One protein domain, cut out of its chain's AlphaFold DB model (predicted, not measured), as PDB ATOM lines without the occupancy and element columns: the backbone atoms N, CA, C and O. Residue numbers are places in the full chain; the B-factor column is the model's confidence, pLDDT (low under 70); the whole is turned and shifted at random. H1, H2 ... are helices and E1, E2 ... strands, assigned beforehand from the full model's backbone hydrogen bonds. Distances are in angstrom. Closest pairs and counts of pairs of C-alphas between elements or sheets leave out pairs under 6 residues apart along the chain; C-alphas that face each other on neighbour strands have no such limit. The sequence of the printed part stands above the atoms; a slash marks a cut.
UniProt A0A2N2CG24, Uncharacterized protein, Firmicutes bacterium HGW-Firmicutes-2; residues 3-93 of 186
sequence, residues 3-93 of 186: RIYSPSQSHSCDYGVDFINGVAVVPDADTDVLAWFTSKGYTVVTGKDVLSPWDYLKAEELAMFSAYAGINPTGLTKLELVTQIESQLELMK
ATOM      1  N   ARG A   3      18.094  21.170 -40.552       93.12
ATOM      2  CA  ARG A   3      16.719  20.744 -40.852       93.12
ATOM      3  C   ARG A   3      15.726  21.812 -40.420       93.12
ATOM      4  O   ARG A   3      15.837  22.368 -39.330       93.12
ATOM      5  N   ILE A   4      14.719  22.052 -41.248       93.00
ATOM      6  CA  ILE A   4      13.638  23.002 -40.984       93.00
ATOM      7  C   ILE A   4      12.329  22.223 -40.924       93.00
ATOM      8  O   ILE A   4      11.920  21.629 -41.919       93.00
ATOM      9  N   TYR A   5      11.651  22.247 -39.779       93.19
ATOM     10  CA  TYR A   5      10.356  21.602 -39.577       93.19
ATOM     11  C   TYR A   5       9.223  22.628 -39.645       93.19
ATOM     12  O   TYR A   5       9.210  23.638 -38.937       93.19
ATOM     13  N   SER A   6       8.261  22.344 -40.516       92.25
ATOM     14  CA  SER A   6       7.053  23.132 -40.736       92.25
ATOM     15  C   SER A   6       6.035  22.936 -39.611       92.25
ATOM     16  O   SER A   6       5.805  21.795 -39.198       92.25
ATOM     17  N   PRO A   7       5.331  24.001 -39.175       88.88
ATOM     18  CA  PRO A   7       4.165  23.868 -38.299       88.88
ATOM     19  C   PRO A   7       3.085  22.949 -38.887       88.88
ATOM     20  O   PRO A   7       2.406  22.226 -38.161       88.88
ATOM     21  N   SER A   8       2.940  22.953 -40.217       87.31
ATOM     22  CA  SER A   8       2.109  21.988 -40.936       87.31
ATOM     23  C   SER A   8       2.953  20.776 -41.332       87.31
ATOM     24  O   SER A   8       3.778  20.846 -42.244       87.31
ATOM     25  N   GLN A   9       2.745  19.660 -40.637       84.31
ATOM     26  CA  GLN A   9       3.571  18.448 -40.739       84.31
ATOM     27  C   GLN A   9       3.337  17.631 -42.023       84.31
ATOM     28  O   GLN A   9       4.042  16.661 -42.275       84.31
ATOM     29  N   SER A  10       2.348  18.002 -42.835       80.81
ATOM     30  CA  SER A  10       2.067  17.411 -44.151       80.81
ATOM     31  C   SER A  10       2.455  18.339 -45.308       80.81
ATOM     32  O   SER A  10       2.120  18.077 -46.461       80.81
ATOM     33  N   HIS A  11       3.144  19.442 -45.004       78.19
ATOM     34  CA  HIS A  11       3.503  20.471 -45.968       78.19
ATOM     35  C   HIS A  11       4.534  19.969 -46.983       78.19
ATOM     36  O   HIS A  11       5.670  19.680 -46.624       78.19
ATOM     37  N   SER A  12       4.144  19.913 -48.252       75.69
ATOM     38  CA  SER A  12       5.043  19.595 -49.363       75.69
ATOM     39  C   SER A  12       4.884  20.670 -50.431       75.69
ATOM     40  O   SER A  12       4.119  20.499 -51.379       75.69
ATOM     41  N   CYS A  13       5.502  21.832 -50.223       72.50
ATOM     42  CA  CYS A  13       5.562  22.873 -51.243       72.50
ATOM     43  C   CYS A  13       6.931  23.558 -51.247       72.50
ATOM     44  O   CYS A  13       7.660  23.511 -50.255       72.50
ATOM     45  N   ASP A  14       7.254  24.164 -52.384       72.00
ATOM     46  CA  ASP A  14       8.527  24.824 -52.643       72.00
ATOM     47  C   ASP A  14       8.411  26.331 -52.340       72.00
ATOM     48  O   ASP A  14       7.621  27.050 -52.958       72.00
ATOM     49  N   TYR A  15       9.186  26.798 -51.356       71.06
ATOM     50  CA  TYR A  15       9.362  28.219 -51.006       71.06
ATOM     51  C   TYR A  15      10.778  28.719 -51.362       71.06
ATOM     52  O   TYR A  15      11.353  29.537 -50.642       71.06
ATOM     53  N   GLY A  16      11.383  28.196 -52.432       80.19
ATOM     54  CA  GLY A  16      12.831  28.285 -52.663       80.19
ATOM     55  C   GLY A  16      13.631  27.341 -51.757       80.19
ATOM     56  O   GLY A  16      14.857  27.403 -51.716       80.19
ATOM     57  N   VAL A  17      12.916  26.495 -51.015       84.69
ATOM     58  CA  VAL A  17      13.395  25.419 -50.156       84.69
ATOM     59  C   VAL A  17      12.359  24.305 -50.279       84.69
ATOM     60  O   VAL A  17      11.171  24.532 -50.021       84.69
ATOM     61  N   ASP A  18      12.812  23.115 -50.663       88.25
ATOM     62  CA  ASP A  18      11.940  21.972 -50.924       88.25
ATOM     63  C   ASP A  18      11.513  21.300 -49.617       88.25
ATOM     64  O   ASP A  18      12.281  20.570 -48.984       88.25
ATOM     65  N   PHE A  19      10.262  21.528 -49.208       90.81
ATOM     66  CA  PHE A  19       9.661  20.773 -48.113       90.81
ATOM     67  C   PHE A  19       9.132  19.431 -48.601       90.81
ATOM     68  O   PHE A  19       8.367  19.343 -49.562       90.81
ATOM     69  N   ILE A  20       9.471  18.385 -47.859       90.62
ATOM     70  CA  ILE A  20       8.996  17.026 -48.064       90.62
ATOM     71  C   ILE A  20       8.316  16.586 -46.775       90.62
ATOM     72  O   ILE A  20       8.962  16.411 -45.744       90.62
ATOM     73  N   ASN A  21       6.991  16.420 -46.806       91.50
ATOM     74  CA  ASN A  21       6.209  16.001 -45.639       91.50
ATOM     75  C   ASN A  21       6.514  16.855 -44.390       91.50
ATOM     76  O   ASN A  21       6.717  16.335 -43.297       91.50
ATOM     77  N   GLY A  22       6.616  18.169 -44.555       90.25
ATOM     78  CA  GLY A  22       6.820  19.120 -43.470       90.25
ATOM     79  C   GLY A  22       8.260  19.267 -42.979       90.25
ATOM     80  O   GLY A  22       8.450  19.937 -41.969       90.25
ATOM     81  N   VAL A  23       9.260  18.704 -43.662       92.62
ATOM     82  CA  VAL A  23      10.680  18.938 -43.353       92.62
ATOM     83  C   VAL A  23      11.467  19.320 -44.602       92.62
ATOM     84  O   VAL A  23      11.209  18.802 -45.683       92.62
ATOM     85  N   ALA A  24      12.417  20.232 -44.448       92.25
ATOM     86  CA  ALA A  24      13.377  20.608 -45.476       92.25
ATOM     87  C   ALA A  24      14.794  20.673 -44.899       92.25
ATOM     88  O   ALA A  24      14.975  20.614 -43.681       92.25
ATOM     89  N   VAL A  25      15.797  20.818 -45.765       92.06
ATOM     90  CA  VAL A  25      17.198  20.995 -45.369       92.06
ATOM     91  C   VAL A  25      17.820  22.167 -46.122       92.06
ATOM     92  O   VAL A  25      17.587  22.330 -47.316       92.06
ATOM     93  N   VAL A  26      18.613  22.976 -45.422       91.12
ATOM     94  CA  VAL A  26      19.431  24.055 -46.006       91.12
ATOM     95  C   VAL A  26      20.804  24.085 -45.324       91.12
ATOM     96  O   VAL A  26      20.913  23.635 -44.185       91.12
ATOM     97  N   PRO A  27      21.881  24.578 -45.952       91.25
ATOM     98  CA  PRO A  27      23.163  24.792 -45.278       91.25
ATOM     99  C   PRO A  27      23.028  25.583 -43.962       91.25
ATOM    100  O   PRO A  27      22.306  26.571 -43.906       91.25
ATOM    101  N   ASP A  28      23.766  25.207 -42.905       90.62
ATOM    102  CA  ASP A  28      23.769  25.991 -41.648       90.62
ATOM    103  C   ASP A  28      24.326  27.409 -41.856       90.62
ATOM    104  O   ASP A  28      24.020  28.326 -41.098       90.62
ATOM    105  N   ALA A  29      25.149  27.580 -42.896       92.31
ATOM    106  CA  ALA A  29      25.717  28.861 -43.287       92.31
ATOM    107  C   ALA A  29      24.673  29.838 -43.858       92.31
ATOM    108  O   ALA A  29      24.928  31.042 -43.863       92.31
ATOM    109  N   ASP A  30      23.497  29.362 -44.287       92.44
ATOM    110  CA  ASP A  30      22.431  30.199 -44.853       92.44
ATOM    111  C   ASP A  30      21.589  30.850 -43.744       92.44
ATOM    112  O   ASP A  30      20.375  30.658 -43.626       92.44
ATOM    113  N   THR A  31      22.249  31.645 -42.900       93.19
ATOM    114  CA  THR A  31      21.668  32.229 -41.682       93.19
ATOM    115  C   THR A  31      20.435  33.089 -41.948       93.19
ATOM    116  O   THR A  31      19.537  33.136 -41.110       93.19
ATOM    117  N   ASP A  32      20.360  33.737 -43.112       93.88
ATOM    118  CA  ASP A  32      19.222  34.577 -43.497       93.88
ATOM    119  C   ASP A  32      17.957  33.745 -43.748       93.88
ATOM    120  O   ASP A  32      16.873  34.089 -43.272       93.88
ATOM    121  N   VAL A  33      18.101  32.615 -44.451       92.06
ATOM    122  CA  VAL A  33      16.999  31.680 -44.721       92.06
ATOM    123  C   VAL A  33      16.513  31.074 -43.408       92.06
ATOM    124  O   VAL A  33      15.313  31.073 -43.126       92.06
ATOM    125  N   LEU A  34      17.445  30.634 -42.559       93.12
ATOM    126  CA  LEU A  34      17.130  30.080 -41.242       93.12
ATOM    127  C   LEU A  34      16.388  31.085 -40.357       93.12
ATOM    128  O   LEU A  34      15.326  30.762 -39.821       93.12
ATOM    129  N   ALA A  35      16.890  32.320 -40.259       94.25
ATOM    130  CA  ALA A  35      16.255  33.379 -39.480       94.25
ATOM    131  C   ALA A  35      14.849  33.709 -40.003       94.25
ATOM    132  O   ALA A  35      13.924  33.917 -39.208       94.25
ATOM    133  N   TRP A  36      14.657  33.710 -41.327       94.31
ATOM    134  CA  TRP A  36      13.341  33.904 -41.928       94.31
ATOM    135  C   TRP A  36      12.361  32.817 -41.483       94.31
ATOM    136  O   TRP A  36      11.297  33.148 -40.958       94.31
ATOM    137  N   PHE A  37      12.723  31.536 -41.598       93.62
ATOM    138  CA  PHE A  37      11.857  30.425 -41.188       93.62
ATOM    139  C   PHE A  37      11.556  30.444 -39.685       93.62
ATOM    140  O   PHE A  37      10.389  30.322 -39.296       93.62
ATOM    141  N   THR A  38      12.554  30.698 -38.835       94.56
ATOM    142  CA  THR A  38      12.340  30.869 -37.389       94.56
ATOM    143  C   THR A  38      11.356  32.005 -37.096       94.56
ATOM    144  O   THR A  38      10.436  31.828 -36.298       94.56
ATOM    145  N   SER A  39      11.459  33.144 -37.794       94.44
ATOM    146  CA  SER A  39      10.522  34.273 -37.633       94.44
ATOM    147  C   SER A  39       9.077  33.937 -38.031       94.44
ATOM    148  O   SER A  39       8.136  34.594 -37.583       94.44
ATOM    149  N   LYS A  40       8.888  32.909 -38.868       92.44
ATOM    150  CA  LYS A  40       7.583  32.393 -39.305       92.44
ATOM    151  C   LYS A  40       7.072  31.235 -38.444       92.44
ATOM    152  O   LYS A  40       6.029  30.671 -38.765       92.44
ATOM    153  N   GLY A  41       7.769  30.902 -37.356       92.19
ATOM    154  CA  GLY A  41       7.364  29.865 -36.408       92.19
ATOM    155  C   GLY A  41       7.760  28.445 -36.812       92.19
ATOM    156  O   GLY A  41       7.230  27.496 -36.245       92.19
ATOM    157  N   TYR A  42       8.666  28.285 -37.779       93.56
ATOM    158  CA  TYR A  42       9.260  26.987 -38.097       93.56
ATOM    159  C   TYR A  42      10.340  26.641 -37.072       93.56
ATOM    160  O   TYR A  42      11.036  27.525 -36.562       93.56
ATOM    161  N   THR A  43      10.525  25.348 -36.824       94.81
ATOM    162  CA  THR A  43      11.594  24.867 -35.944       94.81
ATOM    163  C   THR A  43      12.832  24.548 -36.767       94.81
ATOM    164  O   THR A  43      12.767  23.752 -37.699       94.81
ATOM    165  N   VAL A  44      13.965  25.147 -36.409       93.62
ATOM    166  CA  VAL A  44      15.258  24.907 -37.057       93.62
ATOM    167  C   VAL A  44      16.118  24.030 -36.152       93.62
ATOM    168  O   VAL A  44      16.298  24.340 -34.976       93.62
ATOM    169  N   VAL A  45      16.658  22.948 -36.709       92.31
ATOM    170  CA  VAL A  45      17.601  22.035 -36.054       92.31
ATOM    171  C   VAL A  45      18.918  22.080 -36.825       92.31
ATOM    172  O   VAL A  45      19.026  21.501 -37.905       92.31
ATOM    173  N   THR A  46      19.906  22.793 -36.290       90.81
ATOM    174  CA  THR A  46      21.229  22.980 -36.912       90.81
ATOM    175  C   THR A  46      22.104  21.727 -36.819       90.81
ATOM    176  O   THR A  46      21.926  20.919 -35.907       90.81
ATOM    177  N   GLY A  47      23.079  21.582 -37.721       84.88
ATOM    178  CA  GLY A  47      24.060  20.482 -37.700       84.88
ATOM    179  C   GLY A  47      23.483  19.100 -38.034       84.88
ATOM    180  O   GLY A  47      24.049  18.071 -37.672       84.88
ATOM    181  N   LYS A  48      22.325  19.060 -38.696       80.25
ATOM    182  CA  LYS A  48      21.708  17.855 -39.258       80.25
ATOM    183  C   LYS A  48      21.931  17.848 -40.766       80.25
ATOM    184  O   LYS A  48      21.110  18.322 -41.550       80.25
ATOM    185  N   ASP A  49      23.086  17.314 -41.149       66.44
ATOM    186  CA  ASP A  49      23.715  17.573 -42.444       66.44
ATOM    187  C   ASP A  49      22.994  17.010 -43.670       66.44
ATOM    188  O   ASP A  49      23.323  17.419 -44.776       66.44
ATOM    189  N   VAL A  50      22.003  16.128 -43.501       82.31
ATOM    190  CA  VAL A  50      21.174  15.561 -44.578       82.31
ATOM    191  C   VAL A  50      19.800  15.166 -44.009       82.31
ATOM    192  O   VAL A  50      19.666  14.911 -42.806       82.31
ATOM    193  N   LEU A  51      18.768  15.092 -44.855       87.25
ATOM    194  CA  LEU A  51      17.518  14.411 -44.507       87.25
ATOM    195  C   LEU A  51      17.785  12.918 -44.292       87.25
ATOM    196  O   LEU A  51      18.318  12.237 -45.169       87.25
ATOM    197  N   SER A  52      17.390  12.404 -43.136       88.00
ATOM    198  CA  SER A  52      17.422  10.972 -42.868       88.00
ATOM    199  C   SER A  52      16.280  10.253 -43.599       88.00
ATOM    200  O   SER A  52      15.279  10.880 -43.941       88.00
ATOM    201  N   PRO A  53      16.335   8.920 -43.778       89.38
ATOM    202  CA  PRO A  53      15.247   8.168 -44.411       89.38
ATOM    203  C   PRO A  53      13.863   8.399 -43.775       89.38
ATOM    204  O   PRO A  53      12.864   8.492 -44.483       89.38
ATOM    205  N   TRP A  54      13.796   8.561 -42.450       89.31
ATOM    206  CA  TRP A  54      12.552   8.853 -41.728       89.31
ATOM    207  C   TRP A  54      12.019  10.273 -41.954       89.31
ATOM    208  O   TRP A  54      10.817  10.496 -41.829       89.31
ATOM    209  N   ASP A  55      12.859  11.234 -42.345       90.81
ATOM    210  CA  ASP A  55      12.396  12.586 -42.673       90.81
ATOM    211  C   ASP A  55      11.496  12.591 -43.920       90.81
ATOM    212  O   ASP A  55      10.607  13.434 -44.039       90.81
ATOM    213  N   TYR A  56      11.639  11.605 -44.807       91.06
ATOM    214  CA  TYR A  56      10.773  11.441 -45.974       91.06
ATOM    215  C   TYR A  56       9.402  10.849 -45.639       91.06
ATOM    216  O   TYR A  56       8.504  10.915 -46.474       91.06
ATOM    217  N   LEU A  57       9.199  10.304 -44.438       92.50
ATOM    218  CA  LEU A  57       7.932   9.695 -44.031       92.50
ATOM    219  C   LEU A  57       6.953  10.739 -43.482       92.50
ATOM    220  O   LEU A  57       7.339  11.771 -42.927       92.50
ATOM    221  N   LYS A  58       5.655  10.481 -43.616       93.00
ATOM    222  CA  LYS A  58       4.600  11.268 -42.959       93.00
ATOM    223  C   LYS A  58       4.600  11.001 -41.456       93.00
ATOM    224  O   LYS A  58       4.997   9.931 -41.005       93.00
ATOM    225  N   ALA A  59       4.069  11.943 -40.673       91.56
ATOM    226  CA  ALA A  59       3.907  11.767 -39.226       91.56
ATOM    227  C   ALA A  59       3.121  10.488 -38.868       91.56
ATOM    228  O   ALA A  59       3.468   9.792 -37.921       91.56
ATOM    229  N   GLU A  60       2.111  10.142 -39.669       91.38
ATOM    230  CA  GLU A  60       1.310   8.921 -39.517       91.38
ATOM    231  C   GLU A  60       2.149   7.644 -39.709       91.38
ATOM    232  O   GLU A  60       2.047   6.706 -38.921       91.38
ATOM    233  N   GLU A  61       3.028   7.622 -40.714       93.56
ATOM    234  CA  GLU A  61       3.925   6.494 -41.000       93.56
ATOM    235  C   GLU A  61       5.002   6.361 -39.911       93.56
ATOM    236  O   GLU A  61       5.299   5.259 -39.445       93.56
ATOM    237  N   LEU A  62       5.532   7.493 -39.437       94.12
ATOM    238  CA  LEU A  62       6.458   7.537 -38.305       94.12
ATOM    239  C   LEU A  62       5.804   7.040 -37.017       94.12
ATOM    240  O   LEU A  62       6.439   6.311 -36.257       94.12
ATOM    241  N   ALA A  63       4.538   7.384 -36.778       93.06
ATOM    242  CA  ALA A  63       3.787   6.899 -35.628       93.06
ATOM    243  C   ALA A  63       3.594   5.375 -35.673       93.06
ATOM    244  O   ALA A  63       3.731   4.714 -34.643       93.06
ATOM    245  N   MET A  64       3.346   4.802 -36.858       91.31
ATOM    246  CA  MET A  64       3.287   3.346 -37.035       91.31
ATOM    247  C   MET A  64       4.630   2.678 -36.726       91.31
ATOM    248  O   MET A  64       4.661   1.676 -36.016       91.31
ATOM    249  N   PHE A  65       5.741   3.238 -37.216       88.62
ATOM    250  CA  PHE A  65       7.083   2.715 -36.938       88.62
ATOM    251  C   PHE A  65       7.468   2.844 -35.456       88.62
ATOM    252  O   PHE A  65       8.054   1.931 -34.881       88.62
ATOM    253  N   SER A  66       7.088   3.954 -34.820       91.19
ATOM    254  CA  SER A  66       7.433   4.285 -33.432       91.19
ATOM    255  C   SER A  66       7.039   3.188 -32.444       91.19
ATOM    256  O   SER A  66       7.817   2.865 -31.550       91.19
ATOM    257  N   ALA A  67       5.891   2.538 -32.654       84.88
ATOM    258  CA  ALA A  67       5.453   1.428 -31.812       84.88
ATOM    259  C   ALA A  67       6.434   0.238 -31.828       84.88
ATOM    260  O   ALA A  67       6.650  -0.388 -30.790       84.88
ATOM    261  N   TYR A  68       7.068  -0.051 -32.970       87.62
ATOM    262  CA  TYR A  68       8.085  -1.105 -33.084       87.62
ATOM    263  C   TYR A  68       9.407  -0.721 -32.416       87.62
ATOM    264  O   TYR A  68      10.130  -1.595 -31.947       87.62
ATOM    265  N   ALA A  69       9.695   0.577 -32.330       88.00
ATOM    266  CA  ALA A  69      10.854   1.116 -31.630       88.00
ATOM    267  C   ALA A  69      10.604   1.350 -30.123       88.00
ATOM    268  O   ALA A  69      11.445   1.939 -29.450       88.00
ATOM    269  N   GLY A  70       9.451   0.931 -29.579       90.50
ATOM    270  CA  GLY A  70       9.097   1.138 -28.168       90.50
ATOM    271  C   GLY A  70       8.727   2.584 -27.809       90.50
ATOM    272  O   GLY A  70       8.662   2.934 -26.632       90.50
ATOM    273  N   ILE A  71       8.468   3.428 -28.806       94.25
ATOM    274  CA  ILE A  71       8.085   4.833 -28.651       94.25
ATOM    275  C   ILE A  71       6.556   4.937 -28.627       94.25
ATOM    276  O   ILE A  71       5.877   4.373 -29.484       94.25
ATOM    277  N   ASN A  72       5.998   5.697 -27.679       94.69
ATOM    278  CA  ASN A  72       4.574   6.046 -27.690       94.69
ATOM    279  C   ASN A  72       4.349   7.284 -28.578       94.69
ATOM    280  O   ASN A  72       4.730   8.380 -28.167       94.69
ATOM    281  N   PRO A  73       3.698   7.158 -29.750       93.94
ATOM    282  CA  PRO A  73       3.551   8.273 -30.684       93.94
ATOM    283  C   PRO A  73       2.459   9.283 -30.294       93.94
ATOM    284  O   PRO A  73       2.288  10.299 -30.965       93.94
ATOM    285  N   THR A  74       1.672   9.007 -29.250       94.25
ATOM    286  CA  THR A  74       0.482   9.800 -28.912       94.25
ATOM    287  C   THR A  74       0.847  11.246 -28.583       94.25
ATOM    288  O   THR A  74       1.545  11.511 -27.610       94.25
ATOM    289  N   GLY A  75       0.314  12.185 -29.368       91.19
ATOM    290  CA  GLY A  75       0.511  13.622 -29.159       91.19
ATOM    291  C   GLY A  75       1.871  14.153 -29.616       91.19
ATOM    292  O   GLY A  75       2.108  15.347 -29.466       91.19
ATOM    293  N   LEU A  76       2.732  13.306 -30.188       93.25
ATOM    294  CA  LEU A  76       4.031  13.725 -30.701       93.25
ATOM    295  C   LEU A  76       3.904  14.355 -32.091       93.25
ATOM    296  O   LEU A  76       3.190  13.871 -32.971       93.25
ATOM    297  N   THR A  77       4.646  15.433 -32.298       93.62
ATOM    298  CA  THR A  77       4.902  16.026 -33.609       93.62
ATOM    299  C   THR A  77       5.885  15.174 -34.411       93.62
ATOM    300  O   THR A  77       6.648  14.380 -33.866       93.62
ATOM    301  N   LYS A  78       5.936  15.379 -35.730       92.06
ATOM    302  CA  LYS A  78       6.911  14.745 -36.623       92.06
ATOM    303  C   LYS A  78       8.349  14.948 -36.149       92.06
ATOM    304  O   LYS A  78       9.115  13.992 -36.153       92.06
ATOM    305  N   LEU A  79       8.707  16.162 -35.726       92.75
ATOM    306  CA  LEU A  79      10.033  16.443 -35.175       92.75
ATOM    307  C   LEU A  79      10.319  15.571 -33.946       92.75
ATOM    308  O   LEU A  79      11.394  14.983 -33.848       92.75
ATOM    309  N   GLU A  80       9.366  15.465 -33.020       93.94
ATOM    310  CA  GLU A  80       9.527  14.655 -31.809       93.94
ATOM    311  C   GLU A  80       9.611  13.161 -32.131       93.94
ATOM    312  O   GLU A  80      10.459  12.474 -31.567       93.94
ATOM    313  N   LEU A  81       8.804  12.667 -33.075       94.50
ATOM    314  CA  LEU A  81       8.880  11.286 -33.560       94.50
ATOM    315  C   LEU A  81      10.252  10.994 -34.172       94.50
ATOM    316  O   LEU A  81      10.898  10.028 -33.781       94.50
ATOM    317  N   VAL A  82      10.730  11.849 -35.083       93.31
ATOM    318  CA  VAL A  82      12.059  11.719 -35.700       93.31
ATOM    319  C   VAL A  82      13.159  11.741 -34.643       93.31
ATOM    320  O   VAL A  82      14.024  10.871 -34.645       93.31
ATOM    321  N   THR A  83      13.101  12.687 -33.706       92.31
ATOM    322  CA  THR A  83      14.104  12.819 -32.640       92.31
ATOM    323  C   THR A  83      14.136  11.577 -31.754       92.31
ATOM    324  O   THR A  83      15.212  11.078 -31.422       92.31
ATOM    325  N   GLN A  84      12.972  11.043 -31.380       94.69
ATOM    326  CA  GLN A  84      12.902   9.840 -30.556       94.69
ATOM    327  C   GLN A  84      13.334   8.592 -31.323       94.69
ATOM    328  O   GLN A  84      14.048   7.776 -30.752       94.69
ATOM    329  N   ILE A  85      12.977   8.461 -32.604       92.94
ATOM    330  CA  ILE A  85      13.449   7.369 -33.466       92.94
ATOM    331  C   ILE A  85      14.972   7.400 -33.567       92.94
ATOM    332  O   ILE A  85      15.610   6.388 -33.306       92.94
ATOM    333  N   GLU A  86      15.564   8.557 -33.871       91.25
ATOM    334  CA  GLU A  86      17.021   8.732 -33.906       91.25
ATOM    335  C   GLU A  86      17.674   8.346 -32.577       91.25
ATOM    336  O   GLU A  86      18.663   7.618 -32.560       91.25
ATOM    337  N   SER A  87      17.081   8.777 -31.463       91.44
ATOM    338  CA  SER A  87      17.585   8.452 -30.126       91.44
ATOM    339  C   SER A  87      17.491   6.954 -29.822       91.44
ATOM    340  O   SER A  87      18.421   6.384 -29.263       91.44
ATOM    341  N   GLN A  88      16.391   6.295 -30.196       91.69
ATOM    342  CA  GLN A  88      16.232   4.853 -29.997       91.69
ATOM    343  C   GLN A  88      17.177   4.048 -30.885       91.69
ATOM    344  O   GLN A  88      17.764   3.081 -30.415       91.69
ATOM    345  N   LEU A  89      17.372   4.453 -32.140       89.19
ATOM    346  CA  LEU A  89      18.320   3.794 -33.039       89.19
ATOM    347  C   LEU A  89      19.756   3.873 -32.508       89.19
ATOM    348  O   LEU A  89      20.504   2.912 -32.654       89.19
ATOM    349  N   GLU A  90      20.122   4.974 -31.850       88.50
ATOM    350  CA  GLU A  90      21.417   5.094 -31.177       88.50
ATOM    351  C   GLU A  90      21.551   4.110 -30.003       88.50
ATOM    352  O   GLU A  90      22.589   3.475 -29.848       88.50
ATOM    353  N   LEU A  91      20.485   3.920 -29.217       89.00
ATOM    354  CA  LEU A  91      20.451   2.942 -28.119       89.00
ATOM    355  C   LEU A  91      20.427   1.485 -28.600       89.00
ATOM    356  O   LEU A  91      20.800   0.586 -27.853       89.00
ATOM    357  N   MET A  92      19.965   1.246 -29.828       90.19
ATOM    358  CA  MET A  92      19.912  -0.080 -30.452       90.19
ATOM    359  C   MET A  92      21.221  -0.476 -31.135       90.19
ATOM    360  O   MET A  92      21.289  -1.557 -31.729       90.19
ATOM    361  N   LYS A  93      22.253   0.374 -31.082       92.62
ATOM    362  CA  LYS A  93      23.563   0.011 -31.610       92.62
ATOM    363  C   LYS A  93      24.123  -1.217 -30.900       92.62
ATOM    364  O   LYS A  93      23.926  -1.423 -29.704       92.62
TER     365      LYS A  93
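Overview. This is residues 3 to 93 of the 186 residues of an uncharacterized protein of Firmicutes bacterium HGW-Firmicutes-2 (UniProt A0A2N2CG24). Two small lobes lie end to end along the longest axis: a three-stranded sheet with H1 over it, and a helical lobe where H3 and H4 run side by side with short H2 near them. The 91 printed residues include four named helices and three named strands, in the order E1, E2, H1, E3, H2, H3, H4. The antiparallel sheet runs E2, E1, E3, and the class is mixed, helices and strands. The whole is compact, with a radius of gyration of the C-alphas of 13.2 A and spans of 38 by 25 by 19 A.

Arrangement. E1, residues 3 to 5, forms a hairpin with E2, residues 23 to 26; N 4 and O 24, 2.8 A apart, are within hydrogen-bond range. E1 is also antiparallel to E3, residues 43 to 45, with N 3 and O 45 at 2.8 A. H1, residues 31 to 39, is on the sheet at a height of 9.5 A; its closest C-alphas to E3 are Thr 38 and Val 44, 6.6 A. E2, H1 and E3 make a split strand-helix-strand unit, two strands running the same way with E1 between them; its crossover is right-handed. H2, residues 53 to 56, only grazes the sheet with residues 55 to 56. H3, residues 59 to 68, touches H4, residues 78 to 91, at a shallow tilt of 27 degrees, the same way; the closest C-alphas, Ala 59 and Lys 78, are 5.0 A apart. Every O i to N i+4 pair is within hydrogen-bond range in H1 and H4, 4 of 6 in H3; H2 is too short for one.

Along the chain. E1 begins at C-alpha 3 (16.719, 20.744, -40.852). E2 is 10.5 A long, H1 12.0 A, H3 14.9 A and H4 19.9 A, ending at C-alpha 91 (20.451, 2.942, -28.119).

Size, cuts and confidence. The printed part has no cut. The link E1 to E2 is long, with 17 residues. Residue 49 has pLDDT under 70.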